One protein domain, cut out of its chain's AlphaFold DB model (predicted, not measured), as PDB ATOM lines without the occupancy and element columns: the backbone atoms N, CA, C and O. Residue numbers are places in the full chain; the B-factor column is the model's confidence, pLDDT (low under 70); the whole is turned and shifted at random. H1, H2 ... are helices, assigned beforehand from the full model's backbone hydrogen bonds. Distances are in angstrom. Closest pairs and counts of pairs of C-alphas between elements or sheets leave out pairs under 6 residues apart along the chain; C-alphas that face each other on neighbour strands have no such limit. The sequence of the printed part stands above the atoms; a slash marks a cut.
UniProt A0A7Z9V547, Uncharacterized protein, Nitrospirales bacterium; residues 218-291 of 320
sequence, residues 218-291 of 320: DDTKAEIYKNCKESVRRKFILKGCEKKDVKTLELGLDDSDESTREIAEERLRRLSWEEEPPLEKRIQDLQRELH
ATOM      1  N   ASP A 218     -37.073   8.242 -19.152       96.12
ATOM      2  CA  ASP A 218     -35.918   7.593 -18.509       96.12
ATOM      3  C   ASP A 218     -35.645   8.148 -17.102       96.12
ATOM      4  O   ASP A 218     -35.333   7.395 -16.186       96.12
ATOM      5  N   ASP A 219     -35.840   9.455 -16.888       96.75
ATOM      6  CA  ASP A 219     -35.679  10.072 -15.564       96.75
ATOM      7  C   ASP A 219     -36.630   9.475 -14.520       96.75
ATOM      8  O   ASP A 219     -36.207   9.166 -13.404       96.75
ATOM      9  N   THR A 220     -37.884   9.234 -14.898       96.81
ATOM     10  CA  THR A 220     -38.892   8.591 -14.047       96.81
ATOM     11  C   THR A 220     -38.517   7.148 -13.746       96.81
ATOM     12  O   THR A 220     -38.556   6.716 -12.591       96.81
ATOM     13  N   LYS A 221     -38.120   6.394 -14.780       97.50
ATOM     14  CA  LYS A 221     -37.676   5.004 -14.628       97.50
ATOM     15  C   LYS A 221     -36.482   4.927 -13.671       97.50
ATOM     16  O   LYS A 221     -36.510   4.135 -12.730       97.50
ATOM     17  N   ALA A 222     -35.489   5.798 -13.848       98.25
ATOM     18  CA  ALA A 222     -34.284   5.876 -13.031       98.25
ATOM     19  C   ALA A 222     -34.577   6.289 -11.579       98.25
ATOM     20  O   ALA A 222     -33.991   5.732 -10.647       98.25
ATOM     21  N   GLU A 223     -35.479   7.248 -11.360       98.12
ATOM     22  CA  GLU A 223     -35.923   7.658 -10.025       98.12
ATOM     23  C   GLU A 223     -36.574   6.488  -9.275       98.12
ATOM     24  O   GLU A 223     -36.157   6.143  -8.163       98.12
ATOM     25  N   ILE A 224     -37.561   5.837  -9.898       97.75
ATOM     26  CA  ILE A 224     -38.265   4.694  -9.308       97.75
ATOM     27  C   ILE A 224     -37.288   3.540  -9.066       97.75
ATOM     28  O   ILE A 224     -37.331   2.914  -8.005       97.75
ATOM     29  N   TYR A 225     -36.366   3.291 -10.000       98.38
ATOM     30  CA  TYR A 225     -35.328   2.274  -9.867       98.38
ATOM     31  C   TYR A 225     -34.456   2.496  -8.624       98.38
ATOM     32  O   TYR A 225     -34.309   1.582  -7.811       98.38
ATOM     33  N   LYS A 226     -33.928   3.715  -8.427       98.25
ATOM     34  CA  LYS A 226     -33.084   4.075  -7.267       98.25
ATOM     35  C   LYS A 226     -33.813   3.898  -5.941       98.25
ATOM     36  O   LYS A 226     -33.225   3.443  -4.963       98.25
ATOM     37  N   ASN A 227     -35.094   4.256  -5.909       97.25
ATOM     38  CA  ASN A 227     -35.916   4.162  -4.706       97.25
ATOM     39  C   ASN A 227     -36.434   2.731  -4.450       97.25
ATOM     40  O   ASN A 227     -36.902   2.419  -3.350       97.25
ATOM     41  N   CYS A 228     -36.321   1.832  -5.432       96.56
ATOM     42  CA  CYS A 228     -36.800   0.461  -5.347       96.56
ATOM     43  C   CYS A 228     -35.808  -0.464  -4.625       96.56
ATOM     44  O   CYS A 228     -34.785  -0.886  -5.165       96.56
ATOM     45  N   LYS A 229     -36.160  -0.889  -3.407       96.00
ATOM     46  CA  LYS A 229     -35.330  -1.804  -2.599       96.00
ATOM     47  C   LYS A 229     -35.362  -3.257  -3.086       96.00
ATOM     48  O   LYS A 229     -34.425  -4.009  -2.831       96.00
ATOM     49  N   GLU A 230     -36.406  -3.655  -3.805       96.12
ATOM     50  CA  GLU A 230     -36.603  -5.033  -4.266       96.12
ATOM     51  C   GLU A 230     -35.946  -5.301  -5.615       96.12
ATOM     52  O   GLU A 230     -36.334  -4.714  -6.625       96.12
ATOM     53  N   SER A 231     -35.010  -6.252  -5.649       96.81
ATOM     54  CA  SER A 231     -34.326  -6.622  -6.892       96.81
ATOM     55  C   SER A 231     -35.300  -7.137  -7.950       96.81
ATOM     56  O   SER A 231     -35.205  -6.752  -9.106       96.81
ATOM     57  N   VAL A 232     -36.308  -7.932  -7.570       96.00
ATOM     58  CA  VAL A 232     -37.318  -8.449  -8.513       96.00
ATOM     59  C   VAL A 232     -38.036  -7.321  -9.265       96.00
ATOM     60  O   VAL A 232     -38.193  -7.405 -10.481       96.00
ATOM     61  N   ARG A 233     -38.416  -6.241  -8.575       96.00
ATOM     62  CA  ARG A 233     -39.084  -5.091  -9.196       96.00
ATOM     63  C   ARG A 233     -38.130  -4.283 -10.079       96.00
ATOM     64  O   ARG A 233     -38.505  -3.928 -11.192       96.00
ATOM     65  N   ARG A 234     -36.878  -4.088  -9.648       98.06
ATOM     66  CA  ARG A 234     -35.825  -3.470 -10.478       98.06
ATOM     67  C   ARG A 234     -35.619  -4.211 -11.803       98.06
ATOM     68  O   ARG A 234     -35.513  -3.577 -12.850       98.06
ATOM     69  N   LYS A 235     -35.699  -5.545 -11.802       98.00
ATOM     70  CA  LYS A 235     -35.656  -6.355 -13.034       98.00
ATOM     71  C   LYS A 235     -36.837  -6.086 -13.968       98.00
ATOM     72  O   LYS A 235     -36.649  -6.089 -15.181       98.00
ATOM     73  N   PHE A 236     -38.047  -5.877 -13.443       97.44
ATOM     74  CA  PHE A 236     -39.206  -5.533 -14.279       97.44
ATOM     75  C   PHE A 236     -39.070  -4.146 -14.910       97.44
ATOM     76  O   PHE A 236     -39.387  -4.002 -16.088       97.44
ATOM     77  N   ILE A 237     -38.515  -3.176 -14.176       98.00
ATOM     78  CA  ILE A 237     -38.179  -1.848 -14.710       98.00
ATOM     79  C   ILE A 237     -37.200  -1.975 -15.883       98.00
ATOM     80  O   ILE A 237     -37.505  -1.505 -16.975       98.00
ATOM     81  N   LEU A 238     -36.084  -2.694 -15.704       98.06
ATOM     82  CA  LEU A 238     -35.088  -2.894 -16.769       98.06
ATOM     83  C   LEU A 238     -35.661  -3.633 -17.981       98.06
ATOM     84  O   LEU A 238     -35.294  -3.353 -19.119       98.06
ATOM     85  N   LYS A 239     -36.595  -4.567 -17.771       96.25
ATOM     86  CA  LYS A 239     -37.280  -5.245 -18.879       96.25
ATOM     87  C   LYS A 239     -38.103  -4.286 -19.737       96.25
ATOM     88  O   LYS A 239     -38.273  -4.601 -20.909       96.25
ATOM     89  N   GLY A 240     -38.576  -3.167 -19.197       94.44
ATOM     90  CA  GLY A 240     -39.268  -2.111 -19.940       94.44
ATOM     91  C   GLY A 240     -38.357  -1.021 -20.507       94.44
ATOM     92  O   GLY A 240     -38.863  -0.023 -21.018       94.44
ATOM     93  N   CYS A 241     -37.032  -1.147 -20.380       96.12
ATOM     94  CA  CYS A 241     -36.096  -0.167 -20.926       96.12
ATOM     95  C   CYS A 241     -35.914  -0.326 -22.444       96.12
ATOM     96  O   CYS A 241     -35.742  -1.434 -22.961       96.12
ATOM     97  N   GLU A 242     -35.903   0.808 -23.135       93.06
ATOM     98  CA  GLU A 242     -35.578   0.988 -24.548       93.06
ATOM     99  C   GLU A 242     -34.167   1.579 -24.709       93.06
ATOM    100  O   GLU A 242     -33.509   1.961 -23.742       93.06
ATOM    101  N   LYS A 243     -33.699   1.719 -25.957       91.19
ATOM    102  CA  LYS A 243     -32.362   2.250 -26.286       91.19
ATOM    103  C   LYS A 243     -32.095   3.647 -25.718       91.19
ATOM    104  O   LYS A 243     -30.948   3.990 -25.454       91.19
ATOM    105  N   LYS A 244     -33.148   4.450 -25.546       92.62
ATOM    106  CA  LYS A 244     -33.072   5.814 -25.011       92.62
ATOM    107  C   LYS A 244     -32.967   5.875 -23.483       92.62
ATOM    108  O   LYS A 244     -32.625   6.931 -22.964       92.62
ATOM    109  N   ASP A 245     -33.227   4.771 -22.779       95.88
ATOM    110  CA  ASP A 245     -33.294   4.732 -21.314       95.88
ATOM    111  C   ASP A 245     -31.907   4.526 -20.678       95.88
ATOM    112  O   ASP A 245     -31.666   3.589 -19.912       95.88
ATOM    113  N   VAL A 246     -30.959   5.380 -21.067       96.56
ATOM    114  CA  VAL A 246     -29.532   5.238 -20.749       96.56
ATOM    115  C   VAL A 246     -29.290   5.297 -19.243       96.56
ATOM    116  O   VAL A 246     -28.597   4.432 -18.711       96.56
ATOM    117  N   LYS A 247     -29.898   6.256 -18.533       98.00
ATOM    118  CA  LYS A 247     -29.679   6.440 -17.089       98.00
ATOM    119  C   LYS A 247     -30.173   5.230 -16.312       98.00
ATOM    120  O   LYS A 247     -29.505   4.774 -15.386       98.00
ATOM    121  N   THR A 248     -31.343   4.705 -16.670       98.38
ATOM    122  CA  THR A 248     -31.905   3.528 -15.999       98.38
ATOM    123  C   THR A 248     -31.058   2.284 -16.254       98.38
ATOM    124  O   THR A 248     -30.812   1.511 -15.328       98.38
ATOM    125  N   LEU A 249     -30.569   2.098 -17.483       98.25
ATOM    126  CA  LEU A 249     -29.707   0.967 -17.832       98.25
ATOM    127  C   LEU A 249     -28.340   1.039 -17.136       98.25
ATOM    128  O   LEU A 249     -27.873   0.014 -16.646       98.25
ATOM    129  N   GLU A 250     -27.732   2.223 -17.022       98.19
ATOM    130  CA  GLU A 250     -26.490   2.432 -16.257       98.19
ATOM    131  C   GLU A 250     -26.660   2.040 -14.782       98.19
ATOM    132  O   GLU A 250     -25.845   1.298 -14.239       98.19
ATOM    133  N   LEU A 251     -27.773   2.431 -14.151       98.56
ATOM    134  CA  LEU A 251     -28.091   1.999 -12.781       98.56
ATOM    135  C   LEU A 251     -28.255   0.480 -12.667       98.56
ATOM    136  O   LEU A 251     -27.919  -0.097 -11.635       98.56
ATOM    137  N   GLY A 252     -28.786  -0.155 -13.713       98.31
ATOM    138  CA  GLY A 252     -28.895  -1.606 -13.809       98.31
ATOM    139  C   GLY A 252     -27.541  -2.306 -13.885       98.31
ATOM    140  O   GLY A 252     -27.353  -3.321 -13.220       98.31
ATOM    141  N   LEU A 253     -26.593  -1.757 -14.651       98.31
ATOM    142  CA  LEU A 253     -25.225  -2.278 -14.760       98.31
ATOM    143  C   LEU A 253     -24.449  -2.172 -13.442       98.31
ATOM    144  O   LEU A 253     -23.683  -3.074 -13.109       98.31
ATOM    145  N   ASP A 254     -24.692  -1.108 -12.680       98.31
ATOM    146  CA  ASP A 254     -24.066  -0.876 -11.376       98.31
ATOM    147  C   ASP A 254     -24.836  -1.529 -10.208       98.31
ATOM    148  O   ASP A 254     -24.489  -1.333  -9.037       98.31
ATOM    149  N   ASP A 255     -25.890  -2.313 -10.478       98.56
ATOM    150  CA  ASP A 255     -26.713  -2.898  -9.418       98.56
ATOM    151  C   ASP A 255     -25.933  -3.921  -8.587       98.56
ATOM    152  O   ASP A 255     -25.169  -4.738  -9.095       98.56
ATOM    153  N   SER A 256     -26.176  -3.938  -7.278       97.81
ATOM    154  CA  SER A 256     -25.599  -4.936  -6.370       97.81
ATOM    155  C   SER A 256     -26.032  -6.383  -6.673       97.81
ATOM    156  O   SER A 256     -25.258  -7.312  -6.437       97.81
ATOM    157  N   ASP A 257     -27.243  -6.590  -7.203       98.25
ATOM    158  CA  ASP A 257     -27.808  -7.903  -7.530       98.25
ATOM    159  C   ASP A 257     -27.337  -8.367  -8.917       98.25
ATOM    160  O   ASP A 257     -27.642  -7.746  -9.934       98.25
ATOM    161  N   GLU A 258     -26.613  -9.488  -8.963       98.06
ATOM    162  CA  GLU A 258     -26.014 -10.032 -10.193       98.06
ATOM    163  C   GLU A 258     -27.034 -10.255 -11.307       98.06
ATOM    164  O   GLU A 258     -26.852  -9.772 -12.419       98.06
ATOM    165  N   SER A 259     -28.164 -10.885 -10.992       97.88
ATOM    166  CA  SER A 259     -29.204 -11.143 -11.989       97.88
ATOM    167  C   SER A 259     -29.908  -9.878 -12.498       97.88
ATOM    168  O   SER A 259     -30.579  -9.910 -13.526       97.88
ATOM    169  N   THR A 260     -29.795  -8.759 -11.780       98.25
ATOM    170  CA  THR A 260     -30.285  -7.455 -12.239       98.25
ATOM    171  C   THR A 260     -29.301  -6.838 -13.236       98.25
ATOM    172  O   THR A 260     -29.737  -6.381 -14.294       98.25
ATOM    173  N   ARG A 261     -27.989  -6.943 -12.968       98.38
ATOM    174  CA  ARG A 261     -26.935  -6.565 -13.927       98.38
ATOM    175  C   ARG A 261     -27.026  -7.354 -15.229       98.38
ATOM    176  O   ARG A 261     -27.009  -6.756 -16.298       98.38
ATOM    177  N   GLU A 262     -27.220  -8.672 -15.149       98.00
ATOM    178  CA  GLU A 262     -27.375  -9.537 -16.331       98.00
ATOM    179  C   GLU A 262     -28.523  -9.081 -17.245       98.00
ATOM    180  O   GLU A 262     -28.381  -9.068 -18.467       98.00
ATOM    181  N   ILE A 263     -29.657  -8.660 -16.669       97.38
ATOM    182  CA  ILE A 263     -30.800  -8.155 -17.444       97.38
ATOM    183  C   ILE A 263     -30.471  -6.813 -18.104       97.38
ATOM    184  O   ILE A 263     -30.857  -6.601 -19.255       97.38
ATOM    185  N   ALA A 264     -29.759  -5.916 -17.413       97.75
ATOM    186  CA  ALA A 264     -29.314  -4.649 -17.994       97.75
ATOM    187  C   ALA A 264     -28.345  -4.876 -19.169       97.75
ATOM    188  O   ALA A 264     -28.530  -4.298 -20.241       97.75
ATOM    189  N   GLU A 265     -27.370  -5.778 -19.009       97.06
ATOM    190  CA  GLU A 265     -26.435  -6.172 -20.070       97.06
ATOM    191  C   GLU A 265     -27.147  -6.814 -21.265       97.06
ATOM    192  O   GLU A 265     -26.875  -6.468 -22.418       97.06
ATOM    193  N   GLU A 266     -28.072  -7.746 -21.011       95.44
ATOM    194  CA  GLU A 266     -28.874  -8.379 -22.056       95.44
ATOM    195  C   GLU A 266     -29.685  -7.334 -22.826       95.44
ATOM    196  O   GLU A 266     -29.736  -7.378 -24.059       95.44
ATOM    197  N   ARG A 267     -30.301  -6.380 -22.119       94.12
ATOM    198  CA  ARG A 267     -31.071  -5.308 -22.748       94.12
ATOM    199  C   ARG A 267     -30.202  -4.397 -23.594       94.12
ATOM    200  O   ARG A 267     -30.525  -4.224 -24.767       94.12
ATOM    201  N   LEU A 268     -29.083  -3.903 -23.069       93.25
ATOM    202  CA  LEU A 268     -28.132  -3.094 -23.838       93.25
ATOM    203  C   LEU A 268     -27.631  -3.828 -25.080       93.25
ATOM    204  O   LEU A 268     -27.564  -3.237 -26.155       93.25
ATOM    205  N   ARG A 269     -27.339  -5.129 -24.954       92.38
ATOM    206  CA  ARG A 269     -26.953  -5.967 -26.088       92.38
ATOM    207  C   ARG A 269     -28.072  -6.007 -27.124       92.38
ATOM    208  O   ARG A 269     -27.840  -5.633 -28.261       92.38
ATOM    209  N   ARG A 270     -29.290  -6.420 -26.766       88.62
ATOM    210  CA  ARG A 270     -30.411  -6.508 -27.727       88.62
ATOM    211  C   ARG A 270     -30.658  -5.180 -28.454       88.62
ATOM    212  O   ARG A 270     -30.817  -5.181 -29.668       88.62
ATOM    213  N   LEU A 271     -30.599  -4.070 -27.724       86.94
ATOM    214  CA  LEU A 271     -30.813  -2.719 -28.250       86.94
ATOM    215  C   LEU A 271     -29.636  -2.194 -29.096       86.94
ATOM    216  O   LEU A 271     -29.813  -1.248 -29.865       86.94
ATOM    217  N   SER A 272     -28.439  -2.781 -28.971       82.94
ATOM    218  CA  SER A 272     -27.299  -2.474 -29.844       82.94
ATOM    219  C   SER A 272     -27.323  -3.264 -31.156       82.94
ATOM    220  O   SER A 272     -26.816  -2.759 -32.153       82.94
ATOM    221  N   TRP A 273     -27.945  -4.452 -31.173       72.62
ATOM    222  CA  TRP A 273     -28.165  -5.260 -32.387       72.62
ATOM    223  C   TRP A 273     -29.379  -4.822 -33.211       72.62
ATOM    224  O   TRP A 273     -29.455  -5.144 -34.395       72.62
ATOM    225  N   GLU A 274     -30.313  -4.076 -32.618       67.75
ATOM    226  CA  GLU A 274     -31.284  -3.273 -33.364       67.75
ATOM    227  C   GLU A 274     -30.550  -2.074 -33.991       67.75
ATOM    228  O   GLU A 274     -30.673  -0.919 -33.571       67.75
ATOM    229  N   GLU A 275     -29.709  -2.358 -34.991       57.94
ATOM    230  CA  GLU A 275     -29.335  -1.347 -35.971       57.94
ATOM    231  C   GLU A 275     -30.637  -0.823 -36.575       57.94
ATOM    232  O   GLU A 275     -31.519  -1.608 -36.947       57.94
ATOM    233  N   GLU A 276     -30.790   0.505 -36.635       57.84
ATOM    234  CA  GLU A 276     -31.888   1.076 -37.406       57.84
ATOM    235  C   GLU A 276     -31.873   0.408 -38.787       57.84
ATOM    236  O   GLU A 276     -30.785   0.238 -39.355       57.84
ATOM    237  N   PRO A 277     -33.036  -0.008 -39.332       58.34
ATOM    238  CA  PRO A 277     -33.068  -0.509 -40.696       58.34
ATOM    239  C   PRO A 277     -32.305   0.495 -41.566       58.34
ATOM    240  O   PRO A 277     -32.516   1.697 -41.367       58.34
ATOM    241  N   PRO A 278     -31.413   0.036 -42.472       64.31
ATOM    242  CA  PRO A 278     -30.601   0.932 -43.285       64.31
ATOM    243  C   PRO A 278     -31.476   2.064 -43.803       64.31
ATOM    244  O   PRO A 278     -32.620   1.802 -44.181       64.31
ATOM    245  N   LEU A 279     -30.980   3.303 -43.791       61.59
ATOM    246  CA  LEU A 279     -31.763   4.497 -44.140       61.59
ATOM    247  C   LEU A 279     -32.608   4.283 -45.417       61.59
ATOM    248  O   LEU A 279     -33.751   4.714 -45.503       61.59
ATOM    249  N   GLU A 280     -32.068   3.516 -46.364       65.38
ATOM    250  CA  GLU A 280     -32.695   3.034 -47.599       65.38
ATOM    251  C   GLU A 280     -33.984   2.220 -47.392       65.38
ATOM    252  O   GLU A 280     -34.974   2.462 -48.079       65.38
ATOM    253  N   LYS A 281     -34.016   1.287 -46.436       71.50
ATOM    254  CA  LYS A 281     -35.216   0.522 -46.070       71.50
ATOM    255  C   LYS A 281     -36.260   1.422 -45.406       71.50
ATOM    256  O   LYS A 281     -37.434   1.329 -45.743       71.50
ATOM    257  N   ARG A 282     -35.836   2.357 -44.548       66.69
ATOM    258  CA  ARG A 282     -36.740   3.343 -43.929       66.69
ATOM    259  C   ARG A 282     -37.344   4.291 -44.971       66.69
ATOM    260  O   ARG A 282     -38.531   4.589 -44.911       66.69
ATOM    261  N   ILE A 283     -36.561   4.700 -45.971       70.56
ATOM    262  CA  ILE A 283     -37.044   5.455 -47.137       70.56
ATOM    263  C   ILE A 283     -38.040   4.621 -47.953       70.56
ATOM    264  O   ILE A 283     -39.085   5.142 -48.329       70.56
ATOM    265  N   GLN A 284     -37.759   3.340 -48.212       73.25
ATOM    266  CA  GLN A 284     -38.673   2.457 -48.949       73.25
ATOM    267  C   GLN A 284     -40.002   2.237 -48.216       73.25
ATOM    268  O   GLN A 284     -41.057   2.256 -48.852       73.25
ATOM    269  N   ASP A 285     -39.966   2.062 -46.896       73.31
ATOM    270  CA  ASP A 285     -41.165   1.887 -46.078       73.31
ATOM    271  C   ASP A 285     -41.998   3.182 -46.049       73.31
ATOM    272  O   ASP A 285     -43.193   3.142 -46.342       73.31
ATOM    273  N   LEU A 286     -41.361   4.347 -45.864       74.25
ATOM    274  CA  LEU A 286     -42.028   5.654 -45.962       74.25
ATOM    275  C   LEU A 286     -42.610   5.914 -47.360       74.25
ATOM    276  O   LEU A 286     -43.712   6.445 -47.483       74.25
ATOM    277  N   GLN A 287     -41.913   5.527 -48.432       77.75
ATOM    278  CA  GLN A 287     -42.429   5.625 -49.802       77.75
ATOM    279  C   GLN A 287     -43.657   4.731 -50.012       77.75
ATOM    280  O   GLN A 287     -44.604   5.137 -50.690       77.75
ATOM    281  N   ARG A 288     -43.665   3.529 -49.424       79.00
ATOM    282  CA  ARG A 288     -44.800   2.602 -49.490       79.00
ATOM    283  C   ARG A 288     -45.998   3.140 -48.707       79.00
ATOM    284  O   ARG A 288     -47.112   3.111 -49.225       79.00
ATOM    285  N   GLU A 289     -45.781   3.687 -47.516       74.94
ATOM    286  CA  GLU A 289     -46.829   4.349 -46.733       74.94
ATOM    287  C   GLU A 289     -47.391   5.577 -47.453       74.94
ATOM    288  O   GLU A 289     -48.608   5.718 -47.563       74.94
ATOM    289  N   LEU A 290     -46.528   6.418 -48.034       75.00
ATOM    290  CA  LEU A 290     -46.945   7.568 -48.836       75.00
ATOM    291  C   LEU A 290     -47.786   7.132 -50.045       75.00
ATOM    292  O   LEU A 290     -48.764   7.795 -50.378       75.00
ATOM    293  N   HIS A 291     -47.442   6.009 -50.684       74.81
ATOM    294  CA  HIS A 291     -48.221   5.450 -51.788       74.81
ATOM    295  C   HIS A 291     -49.613   4.983 -51.336       74.81
ATOM    296  O   HIS A 291     -50.605   5.327 -51.974       74.81
TER     297      HIS A 291
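AT A GLANCE: This is residues 218 to 291 of the 320 residues of an uncharacterized protein of Nitrospirales bacterium (UniProt A0A7Z9V547). Four helices make a compact body, and a fifth, H5, sticks out far from it on an arm formed by residues 275 to 291. In the body the long H4 and the shorter H2 lie side by side and run the same way, H3 packs on both at a steep tilt, and H1 packs on H3 and stays apart from H4. The printed part has 74 residues with five named helices, H1 to H5 in chain order, and no named strand, an all-helix domain. The whole is loose, with a radius of gyration of the C-alphas of 16.0 A, and spans 51 by 21 by 16 A, the arm making the length.

IN THESE COORDINATES: H4, residues 258 to 273, is the longest helix at 22.8 A, beginning at C-alpha 258 (-26.014, -10.032, -10.193). Before it come H1, residues 218 to 227, 14.2 A, from C-alpha 218 (-35.918, 7.593, -18.509); H2, residues 231 to 239, 12.4 A; and H3, residues 246 to 253, 10.5 A. H5, residues 279 to 291, 18.2 A, ends at C-alpha 291 (-48.221, 5.450, -51.788).

HOW THE PARTS SIT: H4 and H3 form a helical hairpin at a steep tilt of 43 degrees; their closest C-alphas, Leu 253 and Arg 261, are 4.7 A apart. H4 touches H2 with residues 260 to 267 alone, the same way at a shallow tilt of 3 degrees, closest at the C-alphas of Lys 235 and Thr 260, 5.5 A. H3 touches H1, closest at the C-alphas of Ala 222 and Thr 248, 4.5 A. H1 and H4 are apart. In H1, H2, H3 and H5 every O i to N i+4 pair is within hydrogen-bond range; in H4, 11 of 12 are.

THE WHOLE: The farthest C-alphas, Ser 256 and His 291, are 51.8 A apart. The printed part has no cut, and no link is long. Residues 274 to 280 and 282 have pLDDT under 70.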